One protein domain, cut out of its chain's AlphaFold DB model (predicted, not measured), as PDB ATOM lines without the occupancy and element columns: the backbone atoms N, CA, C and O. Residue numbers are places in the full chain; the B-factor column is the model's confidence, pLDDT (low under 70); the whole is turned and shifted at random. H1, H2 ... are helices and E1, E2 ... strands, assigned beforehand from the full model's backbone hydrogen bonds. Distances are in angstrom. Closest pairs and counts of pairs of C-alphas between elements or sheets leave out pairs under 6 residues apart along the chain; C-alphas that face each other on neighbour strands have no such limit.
ATOM      1  N   LEU A  48     -35.641 -11.911  41.709       90.25
ATOM      2  CA  LEU A  48     -35.743 -10.832  40.721       90.25
ATOM      3  C   LEU A  48     -36.555 -11.299  39.516       90.25
ATOM      4  O   LEU A  48     -36.479 -12.470  39.153       90.25
ATOM      5  N   SER A  49     -37.302 -10.390  38.893       91.94
ATOM      6  CA  SER A  49     -38.043 -10.682  37.663       91.94
ATOM      7  C   SER A  49     -37.097 -11.086  36.534       91.94
ATOM      8  O   SER A  49     -36.077 -10.430  36.312       91.94
ATOM      9  N   ALA A  50     -37.446 -12.162  35.834       93.19
ATOM     10  CA  ALA A  50     -36.756 -12.587  34.630       93.19
ATOM     11  C   ALA A  50     -37.196 -11.702  33.454       93.19
ATOM     12  O   ALA A  50     -38.380 -11.398  33.314       93.19
ATOM     13  N   ILE A  51     -36.238 -11.257  32.640       92.62
ATOM     14  CA  ILE A  51     -36.462 -10.264  31.580       92.62
ATOM     15  C   ILE A  51     -36.168 -10.907  30.223       92.62
ATOM     16  O   ILE A  51     -35.155 -11.602  30.079       92.62
ATOM     17  N   LYS A  52     -37.042 -10.658  29.244       92.31
ATOM     18  CA  LYS A  52     -36.890 -11.074  27.846       92.31
ATOM     19  C   LYS A  52     -35.534 -10.635  27.297       92.31
ATOM     20  O   LYS A  52     -35.024  -9.570  27.638       92.31
ATOM     21  N   HIS A  53     -34.930 -11.486  26.474       92.69
ATOM     22  CA  HIS A  53     -33.645 -11.231  25.813       92.69
ATOM     23  C   HIS A  53     -32.514 -10.784  26.764       92.69
ATOM     24  O   HIS A  53     -31.598 -10.062  26.372       92.69
ATOM     25  N   SER A  54     -32.546 -11.213  28.035       90.31
ATOM     26  CA  SER A  54     -31.565 -10.784  29.033       90.31
ATOM     27  C   SER A  54     -30.972 -11.937  29.837       90.31
ATOM     28  O   SER A  54     -31.478 -12.316  30.893       90.31
ATOM     29  N   LYS A  55     -29.786 -12.413  29.433       91.12
ATOM     30  CA  LYS A  55     -29.029 -13.428  30.199       91.12
ATOM     31  C   LYS A  55     -28.750 -13.010  31.643       91.12
ATOM     32  O   LYS A  55     -28.697 -13.849  32.536       91.12
ATOM     33  N   LYS A  56     -28.583 -11.706  31.895       89.75
ATOM     34  CA  LYS A  56     -28.308 -11.173  33.237       89.75
ATOM     35  C   LYS A  56     -29.454 -11.445  34.215       89.75
ATOM     36  O   LYS A  56     -29.184 -11.746  35.377       89.75
ATOM     37  N   TYR A  57     -30.698 -11.309  33.759       88.81
ATOM     38  CA  TYR A  57     -31.886 -11.407  34.611       88.81
ATOM     39  C   TYR A  57     -32.651 -12.721  34.434       88.81
ATOM     40  O   TYR A  57     -33.351 -13.116  35.358       88.81
ATOM     41  N   ALA A  58     -32.486 -13.414  33.304       93.19
ATOM     42  CA  ALA A  58     -33.173 -14.665  32.987       93.19
ATOM     43  C   ALA A  58     -32.253 -15.903  32.927       93.19
ATOM     44  O   ALA A  58     -32.757 -17.006  32.736       93.19
ATOM     45  N   VAL A  59     -30.931 -15.764  33.122       93.75
ATOM     46  CA  VAL A  59     -29.889 -16.816  32.961       93.75
ATOM     47  C   VAL A  59     -29.671 -17.241  31.508       93.75
ATOM     48  O   VAL A  59     -28.530 -17.341  31.056       93.75
ATOM     49  N   VAL A  60     -30.758 -17.438  30.772       93.94
ATOM     50  CA  VAL A  60     -30.810 -17.735  29.341       93.94
ATOM     51  C   VAL A  60     -31.428 -16.561  28.583       93.94
ATOM     52  O   VAL A  60     -32.083 -15.702  29.168       93.94
ATOM     53  N   GLU A  61     -31.183 -16.496  27.279       94.94
ATOM     54  CA  GLU A  61     -31.732 -15.457  26.410       94.94
ATOM     55  C   GLU A  61     -32.921 -16.029  25.644       94.94
ATOM     56  O   GLU A  61     -32.733 -16.864  24.767       94.94
ATOM     57  N   VAL A  62     -34.128 -15.617  26.025       94.69
ATOM     58  CA  VAL A  62     -35.402 -16.137  25.503       94.69
ATOM     59  C   VAL A  62     -36.401 -14.995  25.328       94.69
ATOM     60  O   VAL A  62     -36.291 -13.967  26.008       94.69
ATOM     61  N   GLY A  63     -37.352 -15.158  24.410       93.31
ATOM     62  CA  GLY A  63     -38.385 -14.172  24.094       93.31
ATOM     63  C   GLY A  63     -39.703 -14.388  24.841       93.31
ATOM     64  O   GLY A  63     -40.497 -13.452  24.960       93.31
ATOM     65  N   SER A  64     -39.943 -15.586  25.381       94.94
ATOM     66  CA  SER A  64     -41.198 -15.921  26.068       94.94
ATOM     67  C   SER A  64     -40.997 -16.705  27.367       94.94
ATOM     68  O   SER A  64     -39.970 -17.347  27.585       94.94
ATOM     69  N   GLY A  65     -41.996 -16.644  28.257       94.38
ATOM     70  CA  GLY A  65     -41.991 -17.433  29.488       94.38
ATOM     71  C   GLY A  65     -41.996 -18.939  29.217       94.38
ATOM     72  O   GLY A  65     -41.352 -19.680  29.951       94.38
ATOM     73  N   VAL A  66     -42.652 -19.387  28.141       96.31
ATOM     74  CA  VAL A  66     -42.698 -20.805  27.745       96.31
ATOM     75  C   VAL A  66     -41.307 -21.309  27.364       96.31
ATOM     76  O   VAL A  66     -40.845 -22.280  27.953       96.31
ATOM     77  N   GLU A  67     -40.591 -20.587  26.493       96.88
ATOM     78  CA  GLU A  67     -39.196 -20.906  26.136       96.88
ATOM     79  C   GLU A  67     -38.287 -20.953  27.375       96.88
ATOM     80  O   GLU A  67     -37.369 -21.771  27.470       96.88
ATOM     81  N   TRP A  68     -38.537 -20.078  28.357       97.44
ATOM     82  CA  TRP A  68     -37.802 -20.099  29.619       97.44
ATOM     83  C   TRP A  68     -38.079 -21.371  30.432       97.44
ATOM     84  O   TRP A  68     -37.146 -21.967  30.972       97.44
ATOM     85  N   MET A  69     -39.346 -21.789  30.521       97.50
ATOM     86  CA  MET A  69     -39.754 -23.001  31.240       97.50
ATOM     87  C   MET A  69     -39.173 -24.257  30.584       97.50
ATOM     88  O   MET A  69     -38.621 -25.103  31.288       97.50
ATOM     89  N   GLU A  70     -39.203 -24.337  29.252       96.94
ATOM     90  CA  GLU A  70     -38.528 -25.389  28.478       96.94
ATOM     91  C   GLU A  70     -37.035 -25.428  28.805       96.94
ATOM     92  O   GLU A  70     -36.513 -26.458  29.231       96.94
ATOM     93  N   ALA A  71     -36.348 -24.285  28.728       96.50
ATOM     94  CA  ALA A  71     -34.931 -24.207  29.064       96.50
ATOM     95  C   ALA A  71     -34.644 -24.669  30.505       96.50
ATOM     96  O   ALA A  71     -33.664 -25.383  30.735       96.50
ATOM     97  N   PHE A  72     -35.482 -24.285  31.473       96.62
ATOM     98  CA  PHE A  72     -35.308 -24.653  32.878       96.62
ATOM     99  C   PHE A  72     -35.465 -26.157  33.118       96.62
ATOM    100  O   PHE A  72     -34.628 -26.757  33.803       96.62
ATOM    101  N   PHE A  73     -36.514 -26.768  32.567       95.81
ATOM    102  CA  PHE A  73     -36.822 -28.178  32.802       95.81
ATOM    103  C   PHE A  73     -36.000 -29.133  31.934       95.81
ATOM    104  O   PHE A  73     -35.602 -30.188  32.430       95.81
ATOM    105  N   ASP A  74     -35.690 -28.760  30.694       96.06
ATOM    106  CA  ASP A  74     -34.947 -29.624  29.773       96.06
ATOM    107  C   ASP A  74     -33.430 -29.505  29.981       96.06
ATOM    108  O   ASP A  74     -32.688 -30.462  29.759       96.06
ATOM    109  N   ASN A  75     -32.951 -28.351  30.472       94.50
ATOM    110  CA  ASN A  75     -31.525 -28.076  30.673       94.50
ATOM    111  C   ASN A  75     -31.193 -27.601  32.106       94.50
ATOM    112  O   ASN A  75     -30.545 -26.560  32.292       94.50
ATOM    113  N   PRO A  76     -31.525 -28.379  33.159       90.94
ATOM    114  CA  PRO A  76     -31.392 -27.947  34.557       90.94
ATOM    115  C   PRO A  76     -29.946 -27.634  34.979       90.94
ATOM    116  O   PRO A  76     -29.712 -26.907  35.947       90.94
ATOM    117  N   ALA A  77     -28.948 -28.156  34.256       93.75
ATOM    118  CA  ALA A  77     -27.535 -27.882  34.510       93.75
ATOM    119  C   ALA A  77     -27.169 -26.396  34.333       93.75
ATOM    120  O   ALA A  77     -26.315 -25.898  35.072       93.75
ATOM    121  N   ILE A  78     -27.832 -25.683  33.414       94.06
ATOM    122  CA  ILE A  78     -27.607 -24.249  33.156       94.06
ATOM    123  C   ILE A  78     -28.024 -23.412  34.374       94.06
ATOM    124  O   ILE A  78     -27.361 -22.440  34.736       94.06
ATOM    125  N   PHE A  79     -29.071 -23.844  35.080       95.38
ATOM    126  CA  PHE A  79     -29.640 -23.164  36.244       95.38
ATOM    127  C   PHE A  79     -29.028 -23.642  37.570       95.38
ATOM    128  O   PHE A  79     -29.618 -23.485  38.645       95.38
ATOM    129  N   ARG A  80     -27.823 -24.231  37.545       94.06
ATOM    130  CA  ARG A  80     -27.151 -24.724  38.756       94.06
ATOM    131  C   ARG A  80     -27.031 -23.609  39.804       94.06
ATOM    132  O   ARG A  80     -26.510 -22.528  39.555       94.06
ATOM    133  N   GLY A  81     -27.502 -23.901  41.019       94.44
ATOM    134  CA  GLY A  81     -27.507 -22.943  42.131       94.44
ATOM    135  C   GLY A  81     -28.623 -21.894  42.070       94.44
ATOM    136  O   GLY A  81     -28.698 -21.050  42.961       94.44
ATOM    137  N   GLN A  82     -29.510 -21.966  41.080       95.12
ATOM    138  CA  GLN A  82     -30.682 -21.107  40.942       95.12
ATOM    139  C   GLN A  82     -31.966 -21.941  40.937       95.12
ATOM    140  O   GLN A  82     -31.929 -23.173  40.843       95.12
ATOM    141  N   ASP A  83     -33.077 -21.264  41.174       95.75
ATOM    142  CA  ASP A  83     -34.429 -21.811  41.217       95.75
ATOM    143  C   ASP A  83     -35.406 -20.640  40.982       95.75
ATOM    144  O   ASP A  83     -34.973 -19.479  40.943       95.75
ATOM    145  N   PHE A  84     -36.695 -20.913  40.798       96.31
ATOM    146  CA  PHE A  84     -37.673 -19.881  40.451       96.31
ATOM    147  C   PHE A  84     -38.963 -19.956  41.262       96.31
ATOM    148  O   PHE A  84     -39.264 -20.938  41.942       96.31
ATOM    149  N   LEU A  85     -39.705 -18.857  41.223       95.69
ATOM    150  CA  LEU A  85     -41.079 -18.762  41.681       95.69
ATOM    151  C   LEU A  85     -41.890 -17.961  40.665       95.69
ATOM    152  O   LEU A  85     -41.366 -17.074  39.996       95.69
ATOM    153  N   LEU A  86     -43.170 -18.274  40.579       95.75
ATOM    154  CA  LEU A  86     -44.165 -17.556  39.812       95.75
ATOM    155  C   LEU A  86     -44.851 -16.559  40.745       95.75
ATOM    156  O   LEU A  86     -45.249 -16.918  41.857       95.75
ATOM    157  N   GLU A  87     -44.959 -15.306  40.311       93.25
ATOM    158  CA  GLU A  87     -45.709 -14.237  40.973       93.25
ATOM    159  C   GLU A  87     -46.969 -13.909  40.170       93.25
ATOM    160  O   GLU A  87     -46.888 -13.526  39.005       93.25
ATOM    161  N   GLN A  88     -48.136 -14.020  40.807       92.25
ATOM    162  CA  GLN A  88     -49.403 -13.616  40.202       92.25
ATOM    163  C   GLN A  88     -49.491 -12.086  40.127       92.25
ATOM    164  O   GLN A  88     -49.501 -11.397  41.154       92.25
ATOM    165  N   ILE A  89     -49.613 -11.553  38.915       87.81
ATOM    166  CA  ILE A  89     -49.706 -10.119  38.636       87.81
ATOM    167  C   ILE A  89     -50.967  -9.805  37.822       87.81
ATOM    168  O   ILE A  89     -51.509 -10.656  37.122       87.81
ATOM    169  N   LYS A  90     -51.481  -8.576  37.956       83.81
ATOM    170  CA  LYS A  90     -52.568  -8.089  37.093       83.81
ATOM    171  C   LYS A  90     -52.027  -7.852  35.692       83.81
ATOM    172  O   LYS A  90     -50.952  -7.270  35.578       83.81
ATOM    173  N   ILE A  91     -52.818  -8.195  34.682       74.00
ATOM    174  CA  ILE A  91     -52.583  -7.723  33.318       74.00
ATOM    175  C   ILE A  91     -52.646  -6.189  33.360       74.00
ATOM    176  O   ILE A  91     -53.625  -5.605  33.831       74.00
ATOM    177  N   ARG A  92     -51.557  -5.529  32.977       63.34
ATOM    178  CA  ARG A  92     -51.457  -4.070  32.896       63.34
ATOM    179  C   ARG A  92     -50.695  -3.731  31.629       63.34
ATOM    180  O   ARG A  92     -49.610  -4.262  31.434       63.34
ATOM    181  N   GLU A  93     -51.232  -2.814  30.840       51.94
ATOM    182  CA  GLU A  93     -50.497  -2.197  29.737       51.94
ATOM    183  C   GLU A  93     -49.627  -1.048  30.294       51.94
ATOM    184  O   GLU A  93     -50.106  -0.235  31.091       51.94
ATOM    185  N   GLY A  94     -48.343  -1.010  29.915       53.88
ATOM    186  CA  GLY A  94     -47.399   0.083  30.201       53.88
ATOM    187  C   GLY A  94     -46.395  -0.110  31.358       53.88
ATOM    188  O   GLY A  94     -46.430  -1.079  32.132       53.88
ATOM    189  N   ALA A  95     -45.482   0.862  31.479       48.47
ATOM    190  CA  ALA A  95     -44.391   0.902  32.454       48.47
ATOM    191  C   ALA A  95     -44.848   0.748  33.915       48.47
ATOM    192  O   ALA A  95     -45.850   1.317  34.359       48.47
ATOM    193  N   ASN A  96     -44.076   0.009  34.719       49.41
ATOM    194  CA  ASN A  96     -44.343  -0.087  36.154       49.41
ATOM    195  C   ASN A  96     -44.002   1.228  36.895       49.41
ATOM    196  O   ASN A  96     -43.127   1.993  36.496       49.41
ATOM    197  N   SER A  97     -44.656   1.474  38.035       45.38
ATOM    198  CA  SER A  97     -44.426   2.656  38.890       45.38
ATOM    199  C   SER A  97     -43.227   2.527  39.847       45.38
ATOM    200  O   SER A  97     -43.151   3.201  40.877       45.38
ATOM    201  N   GLY A  98     -42.313   1.606  39.552       46.16
ATOM    202  CA  GLY A  98     -41.110   1.297  40.313       46.16
ATOM    203  C   GLY A  98     -39.884   2.073  39.832       46.16
ATOM    204  O   GLY A  98     -39.901   2.776  38.829       46.16
ATOM    205  N   TYR A  99     -38.784   1.918  40.571       35.75
ATOM    206  CA  TYR A  99     -37.565   2.736  40.451       35.75
ATOM    207  C   TYR A  99     -36.882   2.692  39.070       35.75
ATOM    208  O   TYR A  99     -36.072   3.560  38.768       35.75
ATOM    209  N   PHE A 100     -37.182   1.677  38.256       42.75
ATOM    210  CA  PHE A 100     -36.549   1.445  36.957       42.75
ATOM    211  C   PHE A 100     -37.509   1.558  35.767       42.75
ATOM    212  O   PHE A 100     -37.053   1.286  34.666       42.75
ATOM    213  N   GLN A 101     -38.787   1.927  35.979       46.94
ATOM    214  CA  GLN A 101     -39.811   2.026  34.920       46.94
ATOM    215  C   GLN A 101     -39.671   0.909  33.871       46.94
ATOM    216  O   GLN A 101     -39.498   1.162  32.685       46.94
ATOM    217  N   LEU A 102     -39.653  -0.345  34.331       52.72
ATOM    218  CA  LEU A 102     -39.628  -1.488  33.421       52.72
ATOM    219  C   LEU A 102     -40.986  -1.560  32.727       52.72
ATOM    220  O   LEU A 102     -42.012  -1.602  33.418       52.72
ATOM    221  N   GLU A 103     -40.983  -1.595  31.395       58.22
ATOM    222  CA  GLU A 103     -42.153  -2.007  30.626       58.22
ATOM    223  C   GLU A 103     -42.524  -3.420  31.080       58.22
ATOM    224  O   GLU A 103     -41.689  -4.328  31.099       58.22
ATOM    225  N   GLN A 104     -43.760  -3.608  31.548       58.47
ATOM    226  CA  GLN A 104     -44.185  -4.912  32.072       58.47
ATOM    227  C   GLN A 104     -44.136  -5.998  30.993       58.47
ATOM    228  O   GLN A 104     -43.918  -7.166  31.322       58.47
ATOM    229  N   ASP A 105     -44.225  -5.595  29.726       64.44
ATOM    230  CA  ASP A 105     -44.100  -6.453  28.551       64.44
ATOM    231  C   ASP A 105     -42.714  -7.094  28.411       64.44
ATOM    232  O   ASP A 105     -42.597  -8.148  27.785       64.44
ATOM    233  N   ASP A 106     -41.674  -6.528  29.029       81.56
ATOM    234  CA  ASP A 106     -40.320  -7.092  29.008       81.56
ATOM    235  C   ASP A 106     -40.127  -8.212  30.038       81.56
ATOM    236  O   ASP A 106     -39.146  -8.957  29.981       81.56
ATOM    237  N   VAL A 107     -41.043  -8.364  30.998       88.88
ATOM    238  CA  VAL A 107     -40.965  -9.434  32.000       88.88
ATOM    239  C   VAL A 107     -41.423 -10.752  31.376       88.88
ATOM    240  O   VAL A 107     -42.433 -10.813  30.678       88.88
ATOM    241  N   LEU A 108     -40.696 -11.836  31.649       93.31
ATOM    242  CA  LEU A 108     -41.106 -13.184  31.256       93.31
ATOM    243  C   LEU A 108     -42.295 -13.631  32.113       93.31
ATOM    244  O   LEU A 108     -42.210 -13.673  33.344       93.31
ATOM    245  N   GLN A 109     -43.405 -13.949  31.453       94.38
ATOM    246  CA  GLN A 109     -44.687 -14.260  32.078       94.38
ATOM    247  C   GLN A 109     -45.339 -15.460  31.388       94.38
ATOM    248  O   GLN A 109     -45.039 -15.748  30.227       94.38
ATOM    249  N   LEU A 110     -46.233 -16.128  32.110       94.56
ATOM    250  CA  LEU A 110     -47.069 -17.221  31.625       94.56
ATOM    251  C   LEU A 110     -48.550 -16.844  31.753       94.56
ATOM    252  O   LEU A 110     -48.938 -16.189  32.729       94.56
ATOM    253  N   THR A 111     -49.374 -17.277  30.800       94.19
ATOM    254  CA  THR A 111     -50.839 -17.263  30.951       94.19
ATOM    255  C   THR A 111     -51.287 -18.370  31.903       94.19
ATOM    256  O   THR A 111     -50.500 -19.239  32.287       94.19
ATOM    257  N   ARG A 112     -52.564 -18.352  32.290       94.19
ATOM    258  CA  ARG A 112     -53.167 -19.408  33.105       94.19
ATOM    259  C   ARG A 112     -52.993 -20.788  32.461       94.19
ATOM    260  O   ARG A 112     -52.522 -21.706  33.124       94.19
ATOM    261  N   GLU A 113     -53.314 -20.906  31.176       94.38
ATOM    262  CA  GLU A 113     -53.244 -22.158  30.413       94.38
ATOM    263  C   GLU A 113     -51.808 -22.689  30.382       94.38
ATOM    264  O   GLU A 113     -51.559 -23.860  30.645       94.38
ATOM    265  N   GLN A 114     -50.837 -21.798  30.170       95.62
ATOM    266  CA  GLN A 114     -49.422 -22.163  30.179       95.62
ATOM    267  C   GLN A 114     -48.966 -22.631  31.567       95.62
ATOM    268  O   GLN A 114     -48.218 -23.595  31.677       95.62
ATOM    269  N   VAL A 115     -49.412 -21.998  32.656       95.69
ATOM    270  CA  VAL A 115     -49.106 -22.487  34.014       95.69
ATOM    271  C   VAL A 115     -49.678 -23.891  34.239       95.69
ATOM    272  O   VAL A 115     -49.012 -24.718  34.866       95.69
ATOM    273  N   GLU A 116     -50.873 -24.177  33.714       95.19
ATOM    274  CA  GLU A 116     -51.503 -25.499  33.797       95.19
ATOM    275  C   GLU A 116     -50.701 -26.573  33.041       95.19
ATOM    276  O   GLU A 116     -50.507 -27.658  33.587       95.19
ATOM    277  N   GLU A 117     -50.137 -26.263  31.870       95.75
ATOM    278  CA  GLU A 117     -49.274 -27.186  31.105       95.75
ATOM    279  C   GLU A 117     -48.020 -27.625  31.881       95.75
ATOM    280  O   GLU A 117     -47.567 -28.767  31.770       95.75
ATOM    281  N   TRP A 118     -47.453 -26.734  32.699       95.06
ATOM    282  CA  TRP A 118     -46.247 -27.015  33.487       95.06
ATOM    283  C   TRP A 118     -46.539 -27.533  34.901       95.06
ATOM    284  O   TRP A 118     -45.595 -27.845  35.636       95.06
ATOM    285  N   ARG A 119     -47.815 -27.636  35.298       93.75
ATOM    286  CA  ARG A 119     -48.252 -27.971  36.665       93.75
ATOM    287  C   ARG A 119     -47.569 -29.223  37.210       93.75
ATOM    288  O   ARG A 119     -47.000 -29.168  38.297       93.75
ATOM    289  N   ASP A 120     -47.548 -30.302  36.433       94.06
ATOM    290  CA  ASP A 120     -47.021 -31.605  36.869       94.06
ATOM    291  C   ASP A 120     -45.490 -31.641  36.993       94.06
ATOM    292  O   ASP A 120     -44.933 -32.460  37.725       94.06
ATOM    293  N   LYS A 121     -44.787 -30.744  36.290       94.38
ATOM    294  CA  LYS A 121     -43.325 -30.597  36.390       94.38
ATOM    295  C   LYS A 121     -42.920 -29.650  37.520       94.38
ATOM    296  O   LYS A 121     -41.788 -29.704  38.009       94.38
ATOM    297  N   MET A 122     -43.814 -28.754  37.934       95.69
ATOM    298  CA  MET A 122     -43.548 -27.799  39.000       95.69
ATOM    299  C   MET A 122     -43.691 -28.423  40.389       95.69
ATOM    300  O   MET A 122     -44.412 -29.383  40.615       95.69
ATOM    301  N   SER A 123     -42.993 -27.835  41.361       94.75
ATOM    302  CA  SER A 123     -43.174 -28.162  42.774       94.75
ATOM    303  C   SER A 123     -43.789 -26.978  43.510       94.75
ATOM    304  O   SER A 123     -43.715 -25.843  43.033       94.75
ATOM    305  N   TYR A 124     -44.306 -27.223  44.718       93.25
ATOM    306  CA  TYR A 124     -44.971 -26.205  45.541       93.25
ATOM    307  C   TYR A 124     -44.221 -24.875  45.629       93.25
ATOM    308  O   TYR A 124     -44.834 -23.816  45.607       93.25
ATOM    309  N   ARG A 125     -42.883 -24.899  45.705       91.81
ATOM    310  CA  ARG A 125     -42.077 -23.670  45.793       91.81
ATOM    311  C   ARG A 125     -42.273 -22.750  44.583       91.81
ATOM    312  O   ARG A 125     -42.300 -21.537  44.781       91.81
ATOM    313  N   HIS A 126     -42.458 -23.314  43.384       96.00
ATOM    314  CA  HIS A 126     -42.594 -22.560  42.138       96.00
ATOM    315  C   HIS A 126     -43.910 -21.785  42.107       96.00
ATOM    316  O   HIS A 126     -43.935 -20.662  41.633       96.00
ATOM    317  N   HIS A 127     -44.988 -22.323  42.675       94.44
ATOM    318  CA  HIS A 127     -46.303 -21.673  42.694       94.44
ATOM    319  C   HIS A 127     -46.745 -21.277  44.109       94.44
ATOM    320  O   HIS A 127     -47.913 -21.024  44.370       94.44
ATOM    321  N   SER A 128     -45.805 -21.184  45.055       91.19
ATOM    322  CA  SER A 128     -46.135 -20.923  46.456       91.19
ATOM    323  C   SER A 128     -46.730 -19.528  46.682       91.19
ATOM    324  O   SER A 128     -47.282 -19.262  47.743       91.19
ATOM    325  N   THR A 129     -46.636 -18.579  45.758       91.12
ATOM    326  CA  THR A 129     -47.098 -17.210  46.042       91.12
ATOM    327  C   THR A 129     -48.596 -16.993  45.818       91.12
ATOM    328  O   THR A 129     -49.138 -16.018  46.350       91.12
ATOM    329  N   PHE A 130     -49.277 -17.910  45.135       91.88
ATOM    330  CA  PHE A 130     -50.703 -17.859  44.812       91.88
ATOM    331  C   PHE A 130     -51.337 -19.246  44.971       91.88
ATOM    332  O   PHE A 130     -50.647 -20.217  45.283       91.88
ATOM    333  N   ASP A 131     -52.655 -19.309  44.824       92.25
ATOM    334  CA  ASP A 131     -53.371 -20.575  44.756       92.25
ATOM    335  C   ASP A 131     -53.397 -21.046  43.298       92.25
ATOM    336  O   ASP A 131     -53.953 -20.369  42.437       92.25
ATOM    337  N   ILE A 132     -52.724 -22.160  43.006       93.44
ATOM    338  CA  ILE A 132     -52.630 -22.689  41.639       93.44
ATOM    339  C   ILE A 132     -53.950 -23.325  41.183       93.44
ATOM    340  O   ILE A 132     -54.158 -23.503  39.984       93.44
ATOM    341  N   ASP A 133     -54.845 -23.658  42.112       92.75
ATOM    342  CA  ASP A 133     -56.154 -24.238  41.807       92.75
ATOM    343  C   ASP A 133     -57.237 -23.159  41.625       92.75
ATOM    344  O   ASP A 133     -58.275 -23.428  41.024       92.75
ATOM    345  N   ASP A 134     -56.962 -21.925  42.064       94.12
ATOM    346  CA  ASP A 134     -57.834 -20.752  41.923       94.12
ATOM    347  C   ASP A 134     -57.086 -19.592  41.238       94.12
ATOM    348  O   ASP A 134     -56.642 -18.614  41.852       94.12
ATOM    349  N   MET A 135     -56.894 -19.745  39.925       94.00
ATOM    350  CA  MET A 135     -56.203 -18.790  39.058       94.00
ATOM    351  C   MET A 135     -57.210 -17.895  38.309       94.00
ATOM    352  O   MET A 135     -57.899 -18.397  37.423       94.00
ATOM    353  N   PRO A 136     -57.287 -16.578  38.600       91.75
ATOM    354  CA  PRO A 136     -58.218 -15.677  37.920       91.75
ATOM    355  C   PRO A 136     -57.795 -15.369  36.478       91.75
ATOM    356  O   PRO A 136     -56.602 -15.250  36.192       91.75
ATOM    357  N   ASP A 137     -58.776 -15.142  35.603       86.94
ATOM    358  CA  ASP A 137     -58.554 -14.894  34.167       86.94
ATOM    359  C   ASP A 137     -57.962 -13.498  33.869       86.94
ATOM    360  O   ASP A 137     -57.399 -13.269  32.803       86.94
ATOM    361  N   ASP A 138     -58.035 -12.551  34.816       88.62
ATOM    362  CA  ASP A 138     -57.457 -11.199  34.692       88.62
ATOM    363  C   ASP A 138     -55.970 -11.127  35.107       88.62
ATOM    364  O   ASP A 138     -55.434 -10.043  35.394       88.62
ATOM    365  N   LYS A 139     -55.297 -12.282  35.200       90.75
ATOM    366  CA  LYS A 139     -53.940 -12.423  35.742       90.75
ATOM    367  C   LYS A 139     -52.991 -13.131  34.795       90.75
ATOM    368  O   LYS A 139     -53.363 -14.004  34.022       90.75
ATOM    369  N   VAL A 140     -51.721 -12.795  34.972       93.12
ATOM    370  CA  VAL A 140     -50.572 -13.473  34.374       93.12
ATOM    371  C   VAL A 140     -49.541 -13.772  35.460       93.12
ATOM    372  O   VAL A 140     -49.579 -13.198  36.554       93.12
ATOM    373  N   TYR A 141     -48.641 -14.711  35.181       94.94
ATOM    374  CA  TYR A 141     -47.742 -15.296  36.174       94.94
ATOM    375  C   TYR A 141     -46.291 -15.010  35.802       94.94
ATOM    376  O   TYR A 141     -45.718 -15.654  34.926       94.94
ATOM    377  N   ALA A 142     -45.698 -14.014  36.458       94.50
ATOM    378  CA  ALA A 142     -44.341 -13.561  36.180       94.50
ATOM    379  C   ALA A 142     -43.291 -14.502  36.777       94.50
ATOM    380  O   ALA A 142     -43.374 -14.883  37.947       94.50
ATOM    381  N   ILE A 143     -42.260 -14.814  35.996       96.00
ATOM    382  CA  ILE A 143     -41.143 -15.655  36.420       96.00
ATOM    383  C   ILE A 143     -40.158 -14.810  37.230       96.00
ATOM    384  O   ILE A 143     -39.634 -13.797  36.757       96.00
ATOM    385  N   ARG A 144     -39.869 -15.241  38.461       95.25
ATOM    386  CA  ARG A 144     -38.858 -14.636  39.332       95.25
ATOM    387  C   ARG A 144     -37.798 -15.646  39.723       95.25
ATOM    388  O   ARG A 144     -38.102 -16.699  40.277       95.25
ATOM    389  N   ILE A 145     -36.539 -15.290  39.496       95.19
ATOM    390  CA  ILE A 145     -35.389 -16.171  39.698       95.19
ATOM    391  C   ILE A 145     -34.667 -15.787  40.986       95.19
ATOM    392  O   ILE A 145     -34.408 -14.607  41.248       95.19
ATOM    393  N   TYR A 146     -34.302 -16.789  41.784       93.88
ATOM    394  CA  TYR A 146     -33.521 -16.619  43.005       93.88
ATOM    395  C   TYR A 146     -32.338 -17.587  43.076       93.88
ATOM    396  O   TYR A 146     -32.318 -18.664  42.482       93.88
ATOM    397  N   LYS A 147     -31.318 -17.201  43.849       94.00
ATOM    398  CA  LYS A 147     -30.162 -18.063  44.133       94.00
ATOM    399  C   LYS A 147     -30.445 -18.942  45.347       94.00
ATOM    400  O   LYS A 147     -30.784 -18.431  46.418       94.00
ATOM    401  N   LYS A 148     -30.236 -20.249  45.198       93.62
ATOM    402  CA  LYS A 148     -30.346 -21.231  46.284       93.62
ATOM    403  C   LYS A 148     -29.269 -20.996  47.345       93.62
ATOM    404  O   LYS A 148     -28.194 -20.473  47.060       93.62
ATOM    405  N   GLY A 149     -29.572 -21.376  48.586       91.69
ATOM    406  CA  GLY A 149     -28.640 -21.283  49.716       91.69
ATOM    407  C   GLY A 149     -28.412 -19.868  50.266       91.69
ATOM    408  O   GLY A 149     -27.631 -19.700  51.202       91.69
ATOM    409  N   ARG A 150     -29.086 -18.839  49.732       90.44
ATOM    410  CA  ARG A 150     -29.035 -17.493  50.316       90.44
ATOM    411  C   ARG A 150     -29.778 -17.454  51.645       90.44
ATOM    412  O   ARG A 150     -30.903 -17.934  51.754       90.44
TER     413      ARG A 150
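AT A GLANCE: This is residues 48 to 150 of the 419 residues of the protein "Site-specific DNA-methyltransferase (cytosine-N(4)-specific)" of Candidatus Woesearchaeota archaeon (UniProt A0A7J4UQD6). Little regular structure: loops wrap a long two-stranded antiparallel ribbon, E1 and E2, through the middle, with three short helices placed round it. Among its 103 printed residues, the order is H1, H2, E1, H3, E2; the class is mixed, helices and strands, with 38 residues in named elements. It is compact, with a radius of gyration of the C-alphas of 13.1 A, and spans 35 by 31 by 26 A.

IN THESE COORDINATES: E1, residues 82 to 90, and E2, residues 139 to 147, each measure 25.8 A; C-alpha 147 is at (-30.162, -18.063, 44.133). H2, residues 65 to 74, measures 14.1 A, H3 is residues 112 to 117, and H1, residues 55 to 58, begins at (-29.029, -13.428, 30.199).

HOW THE PARTS SIT: E1 and E2 are antiparallel at 155 degrees, with N 85 and O 144 at 2.8 A, within hydrogen-bond range. The closest C-alphas of H3 and E2, Arg 112 and Val 140, are 6.6 A apart. H2 and H3 are close but not clearly touching, the closest C-alphas, Val 66 and Gln 114, 7.3 A apart, at a shallow tilt of 19 degrees, the same way. H1 and E1 are apart. In H2 and H3 every O i to N i+4 pair is within hydrogen-bond range; H1 is too short for one.

THE WHOLE: The printed part has no cut. The links E1 to H3 and H3 to E2 are long, 21 residues each. Residues 92 to 105 have pLDDT under 70.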